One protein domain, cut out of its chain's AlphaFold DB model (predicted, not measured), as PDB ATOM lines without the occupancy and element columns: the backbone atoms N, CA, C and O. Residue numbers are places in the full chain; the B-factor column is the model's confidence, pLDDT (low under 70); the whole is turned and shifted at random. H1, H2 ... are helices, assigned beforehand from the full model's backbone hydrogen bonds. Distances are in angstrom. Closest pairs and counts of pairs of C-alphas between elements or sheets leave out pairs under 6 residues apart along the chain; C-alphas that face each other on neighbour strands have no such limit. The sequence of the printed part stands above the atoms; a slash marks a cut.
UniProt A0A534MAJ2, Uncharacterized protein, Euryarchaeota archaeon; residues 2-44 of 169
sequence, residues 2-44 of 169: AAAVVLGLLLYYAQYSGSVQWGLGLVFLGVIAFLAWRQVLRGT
ATOM      1  N   ALA A   2     -41.024  -5.521 -26.009       76.88
ATOM      2  CA  ALA A   2     -40.690  -4.209 -26.589       76.88
ATOM      3  C   ALA A   2     -41.069  -2.992 -25.712       76.88
ATOM      4  O   ALA A   2     -40.232  -2.132 -25.470       76.88
ATOM      5  N   ALA A   3     -42.285  -2.953 -25.155       77.25
ATOM      6  CA  ALA A   3     -42.723  -1.841 -24.298       77.25
ATOM      7  C   ALA A   3     -41.907  -1.701 -22.996       77.25
ATOM      8  O   ALA A   3     -41.650  -0.588 -22.550       77.25
ATOM      9  N   ALA A   4     -41.464  -2.818 -22.410       80.06
ATOM     10  CA  ALA A   4     -40.640  -2.809 -21.199       80.06
ATOM     11  C   ALA A   4     -39.217  -2.307 -21.488       80.06
ATOM     12  O   ALA A   4     -38.659  -1.553 -20.696       80.06
ATOM     13  N   VAL A   5     -38.664  -2.671 -22.650       84.06
ATOM     14  CA  VAL A   5     -37.357  -2.184 -23.117       84.06
ATOM     15  C   VAL A   5     -37.405  -0.680 -23.393       84.06
ATOM     16  O   VAL A   5     -36.535   0.053 -22.937       84.06
ATOM     17  N   VAL A   6     -38.455  -0.199 -24.066       81.25
ATOM     18  CA  VAL A   6     -38.660   1.236 -24.336       81.25
ATOM     19  C   VAL A   6     -38.848   2.027 -23.040       81.25
ATOM     20  O   VAL A   6     -38.251   3.088 -22.880       81.25
ATOM     21  N   LEU A   7     -39.625   1.501 -22.088       81.50
ATOM     22  CA  LEU A   7     -39.810   2.131 -20.782       81.50
ATOM     23  C   LEU A   7     -38.493   2.203 -19.997       81.50
ATOM     24  O   LEU A   7     -38.174   3.253 -19.447       81.50
ATOM     25  N   GLY A   8     -37.707   1.123 -19.988       81.50
ATOM     26  CA  GLY A   8     -36.385   1.102 -19.358       81.50
ATOM     27  C   GLY A   8     -35.426   2.126 -19.969       81.50
ATOM     28  O   GLY A   8     -34.740   2.838 -19.238       81.50
ATOM     29  N   LEU A   9     -35.434   2.266 -21.299       80.00
ATOM     30  CA  LEU A   9     -34.614   3.245 -22.014       80.00
ATOM     31  C   LEU A   9     -35.018   4.692 -21.682       80.00
ATOM     32  O   LEU A   9     -34.156   5.535 -21.445       80.00
ATOM     33  N   LEU A  10     -36.322   4.977 -21.619       74.69
ATOM     34  CA  LEU A  10     -36.851   6.295 -21.255       74.69
ATOM     35  C   LEU A  10     -36.525   6.667 -19.803       74.69
ATOM     36  O   LEU A  10     -36.167   7.811 -19.536       74.69
ATOM     37  N   LEU A  11     -36.603   5.708 -18.874       79.25
ATOM     38  CA  LEU A  11     -36.232   5.913 -17.469       79.25
ATOM     39  C   LEU A  11     -34.731   6.177 -17.303       79.25
ATOM     40  O   LEU A  11     -34.349   7.040 -16.517       79.25
ATOM     41  N   TYR A  12     -33.893   5.479 -18.069       81.94
ATOM     42  CA  TYR A  12     -32.455   5.738 -18.111       81.94
ATOM     43  C   TYR A  12     -32.156   7.148 -18.647       81.94
ATOM     44  O   TYR A  12     -31.405   7.905 -18.038       81.94
ATOM     45  N   TYR A  13     -32.806   7.550 -19.743       74.50
ATOM     46  CA  TYR A  13     -32.596   8.865 -20.358       74.50
ATOM     47  C   TYR A  13     -33.162  10.030 -19.526       74.50
ATOM     48  O   TYR A  13     -32.651  11.150 -19.592       74.50
ATOM     49  N   ALA A  14     -34.182   9.774 -18.702       74.62
ATOM     50  CA  ALA A  14     -34.759  10.755 -17.783       74.62
ATOM     51  C   ALA A  14     -33.753  11.268 -16.739       74.62
ATOM     52  O   ALA A  14     -33.929  12.374 -16.240       74.62
ATOM     53  N   GLN A  15     -32.689  10.514 -16.434       74.75
ATOM     54  CA  GLN A  15     -31.639  10.951 -15.504       74.75
ATOM     55  C   GLN A  15     -30.771  12.087 -16.066       74.75
ATOM     56  O   GLN A  15     -30.188  12.849 -15.300       74.75
ATOM     57  N   TYR A  16     -30.695  12.207 -17.394       73.19
ATOM     58  CA  TYR A  16     -29.806  13.146 -18.084       73.19
ATOM     59  C   TYR A  16     -30.559  14.245 -18.842       73.19
ATOM     60  O   TYR A  16     -29.983  15.282 -19.162       73.19
ATOM     61  N   SER A  17     -31.847  14.040 -19.137       78.19
ATOM     62  CA  SER A  17     -32.675  14.982 -19.890       78.19
ATOM     63  C   SER A  17     -33.904  15.408 -19.094       78.19
ATOM     64  O   SER A  17     -34.856  14.640 -18.925       78.19
ATOM     65  N   GLY A  18     -33.925  16.682 -18.689       77.50
ATOM     66  CA  GLY A  18     -35.071  17.278 -17.999       77.50
ATOM     67  C   GLY A  18     -36.368  17.181 -18.808       77.50
ATOM     68  O   GLY A  18     -37.426  16.928 -18.243       77.50
ATOM     69  N   SER A  19     -36.308  17.289 -20.138       79.62
ATOM     70  CA  SER A  19     -37.485  17.160 -21.010       79.62
ATOM     71  C   SER A  19     -38.112  15.763 -20.950       79.62
ATOM     72  O   SER A  19     -39.336  15.643 -20.926       79.62
ATOM     73  N   VAL A  20     -37.290  14.707 -20.876       79.94
ATOM     74  CA  VAL A  20     -37.774  13.323 -20.733       79.94
ATOM     75  C   VAL A  20     -38.355  13.098 -19.337       79.94
ATOM     76  O   VAL A  20     -39.416  12.487 -19.222       79.94
ATOM     77  N   GLN A  21     -37.733  13.656 -18.293       79.38
ATOM     78  CA  GLN A  21     -38.263  13.619 -16.926       79.38
ATOM     79  C   GLN A  21     -39.644  14.293 -16.828       79.38
ATOM     80  O   GLN A  21     -40.575  13.717 -16.262       79.38
ATOM     81  N   TRP A  22     -39.805  15.476 -17.427       85.88
ATOM     82  CA  TRP A  22     -41.087  16.182 -17.486       85.88
ATOM     83  C   TRP A  22     -42.140  15.414 -18.288       85.88
ATOM     84  O   TRP A  22     -43.280  15.292 -17.838       85.88
ATOM     85  N   GLY A  23     -41.765  14.849 -19.438       85.75
ATOM     86  CA  GLY A  23     -42.661  14.030 -20.256       85.75
ATOM     87  C   GLY A  23     -43.182  12.803 -19.503       85.75
ATOM     88  O   GLY A  23     -44.387  12.556 -19.482       85.75
ATOM     89  N   LEU A  24     -42.297  12.074 -18.818       84.56
ATOM     90  CA  LEU A  24     -42.669  10.937 -17.968       84.56
ATOM     91  C   LEU A  24     -43.581  11.358 -16.813       84.56
ATOM     92  O   LEU A  24     -44.566  10.674 -16.535       84.56
ATOM     93  N   GLY A  25     -43.291  12.498 -16.181       82.31
ATOM     94  CA  GLY A  25     -44.123  13.068 -15.124       82.31
ATOM     95  C   GLY A  25     -45.546  13.367 -15.598       82.31
ATOM     96  O   GLY A  25     -46.506  12.969 -14.941       82.31
ATOM     97  N   LEU A  26     -45.700  13.995 -16.767       90.62
ATOM     98  CA  LEU A  26     -47.011  14.292 -17.355       90.62
ATOM     99  C   LEU A  26     -47.788  13.024 -17.719       90.62
ATOM    100  O   LEU A  26     -48.982  12.937 -17.436       90.62
ATOM    101  N   VAL A  27     -47.121  12.024 -18.301       88.25
ATOM    102  CA  VAL A  27     -47.746  10.730 -18.617       88.25
ATOM    103  C   VAL A  27     -48.219  10.037 -17.340       88.25
ATOM    104  O   VAL A  27     -49.358   9.579 -17.275       88.25
ATOM    105  N   PHE A  28     -47.381   9.999 -16.305       85.00
ATOM    106  CA  PHE A  28     -47.727   9.403 -15.018       85.00
ATOM    107  C   PHE A  28     -48.919  10.110 -14.362       85.00
ATOM    108  O   PHE A  28     -49.866   9.459 -13.918       85.00
ATOM    109  N   LEU A  29     -48.920  11.444 -14.372       90.69
ATOM    110  CA  LEU A  29     -50.006  12.252 -13.826       90.69
ATOM    111  C   LEU A  29     -51.306  12.057 -14.619       90.69
ATOM    112  O   LEU A  29     -52.372  11.931 -14.021       90.69
ATOM    113  N   GLY A  30     -51.220  11.923 -15.945       92.69
ATOM    114  CA  GLY A  30     -52.345  11.565 -16.808       92.69
ATOM    115  C   GLY A  30     -52.916  10.177 -16.506       92.69
ATOM    116  O   GLY A  30     -54.133  10.017 -16.454       92.69
ATOM    117  N   VAL A  31     -52.065   9.181 -16.234       91.25
ATOM    118  CA  VAL A  31     -52.506   7.839 -15.816       91.25
ATOM    119  C   VAL A  31     -53.216   7.898 -14.464       91.25
ATOM    120  O   VAL A  31     -54.303   7.335 -14.332       91.25
ATOM    121  N   ILE A  32     -52.661   8.607 -13.477       89.62
ATOM    122  CA  ILE A  32     -53.311   8.792 -12.169       89.62
ATOM    123  C   ILE A  32     -54.654   9.503 -12.333       89.62
ATOM    124  O   ILE A  32     -55.657   9.026 -11.807       89.62
ATOM    125  N   ALA A  33     -54.701  10.599 -13.094       89.06
ATOM    126  CA  ALA A  33     -55.925  11.345 -13.356       89.06
ATOM    127  C   ALA A  33     -56.972  10.479 -14.067       89.06
ATOM    128  O   ALA A  33     -58.136  10.497 -13.686       89.06
ATOM    129  N   PHE A  34     -56.571   9.663 -15.043       87.88
ATOM    130  CA  PHE A  34     -57.462   8.729 -15.727       87.88
ATOM    131  C   PHE A  34     -57.999   7.641 -14.790       87.88
ATOM    132  O   PHE A  34     -59.185   7.314 -14.832       87.88
ATOM    133  N   LEU A  35     -57.155   7.083 -13.919       85.25
ATOM    134  CA  LEU A  35     -57.574   6.097 -12.922       85.25
ATOM    135  C   LEU A  35     -58.520   6.715 -11.887       85.25
ATOM    136  O   LEU A  35     -59.555   6.119 -11.589       85.25
ATOM    137  N   ALA A  36     -58.212   7.917 -11.396       81.50
ATOM    138  CA  ALA A  36     -59.067   8.683 -10.496       81.50
ATOM    139  C   ALA A  36     -60.403   9.031 -11.165       81.50
ATOM    140  O   ALA A  36     -61.454   8.765 -10.598       81.50
ATOM    141  N   TRP A  37     -60.389   9.511 -12.408       79.75
ATOM    142  CA  TRP A  37     -61.582   9.774 -13.213       79.75
ATOM    143  C   TRP A  37     -62.426   8.515 -13.422       79.75
ATOM    144  O   TRP A  37     -63.643   8.550 -13.280       79.75
ATOM    145  N   ARG A  38     -61.801   7.364 -13.689       76.81
ATOM    146  CA  ARG A  38     -62.494   6.074 -13.826       76.81
ATOM    147  C   ARG A  38     -63.099   5.596 -12.503       76.81
ATOM    148  O   ARG A  38     -64.174   5.001 -12.523       76.81
ATOM    149  N   GLN A  39     -62.429   5.828 -11.374       73.38
ATOM    150  CA  GLN A  39     -62.952   5.548 -10.029       73.38
ATOM    151  C   GLN A  39     -64.137   6.467  -9.712       73.38
ATOM    152  O   GLN A  39     -65.198   5.997  -9.311       73.38
ATOM    153  N   VAL A  40     -63.983   7.763  -9.981       69.00
ATOM    154  CA  VAL A  40     -65.007   8.786  -9.783       69.00
ATOM    155  C   VAL A  40     -66.209   8.509 -10.675       69.00
ATOM    156  O   VAL A  40     -67.298   8.422 -10.142       69.00
ATOM    157  N   LEU A  41     -66.078   8.231 -11.972       61.38
ATOM    158  CA  LEU A  41     -67.212   7.840 -12.828       61.38
ATOM    159  C   LEU A  41     -67.920   6.565 -12.349       61.38
ATOM    160  O   LEU A  41     -69.134   6.441 -12.489       61.38
ATOM    161  N   ARG A  42     -67.183   5.613 -11.767       59.78
ATOM    162  CA  ARG A  42     -67.780   4.419 -11.153       59.78
ATOM    163  C   ARG A  42     -68.536   4.730  -9.856       59.78
ATOM    164  O   ARG A  42     -69.459   3.985  -9.542       59.78
ATOM    165  N   GLY A  43     -68.156   5.786  -9.133       52.31
ATOM    166  CA  GLY A  43     -68.769   6.208  -7.865       52.31
ATOM    167  C   GLY A  43     -69.726   7.408  -7.944       52.31
ATOM    168  O   GLY A  43     -70.514   7.602  -7.034       52.31
ATOM    169  N   THR A  44     -69.684   8.199  -9.018       47.34
ATOM    170  CA  THR A  44     -70.383   9.494  -9.178       47.34
ATOM    171  C   THR A  44     -71.207   9.574 -10.463       47.34
ATOM    172  O   THR A  44     -71.752  10.625 -10.783       47.34
TER     173      THR A  44
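Overview. This is residues 2 to 44 of the 169 residues of an uncharacterized protein of Euryarchaeota archaeon (UniProt A0A534MAJ2). Two helices joined by a tight turn make an open, lopsided V, with the shorter H1 as one arm and the much longer H2 as the other. The arms meet only at the corner, and residues 25 to 44 of H2 stick out with nothing packed on them. The printed part has 43 residues with two named helices, H1 then H2, and no named strand; the class is all helix. It is only just loose, close to extended, with a radius of gyration of the C-alphas of 13.7 A, and its outline is flat, spanning 41 by 23 by 9 A.

Along the chain. Find C-alpha 2 at (-40.690, -4.209, -26.589); there H1 begins, and it holds residues 2 to 14, 18.3 A from first to last C-alpha. After residues 15 to 17, look for C-alpha 18 at (-35.071, 17.278, -17.999), where H2 begins. H2 holds residues 18 to 44, 37.2 A from first to last C-alpha, and ends at C-alpha 44 at (-70.383, 9.494, -9.178).

Arrangement. Look at residues 10 to 14 of H1 and residues 20 to 24 of H2: with these alone the two helices touch, only at the corner by their link. The closest C-alphas are those of Ala 14 and Gln 21, 4.6 A apart. The helices run opposite ways at a steep tilt of 57 degrees, and their centres are 18.7 A apart. From residue 25 to 44, H2 stands free. In H1 and H2 every O i to N i+4 pair is within hydrogen-bond range.

Size, cuts and confidence. The two C-alphas farthest apart are those of Tyr 16 and Thr 44, 41.7 A. The printed part has no cut, and the link from H1 to H2 is tight. Read the B-factor column for the model's confidence: the mean pLDDT of the printed part is 79.1, and residues 40 to 44 are under 70.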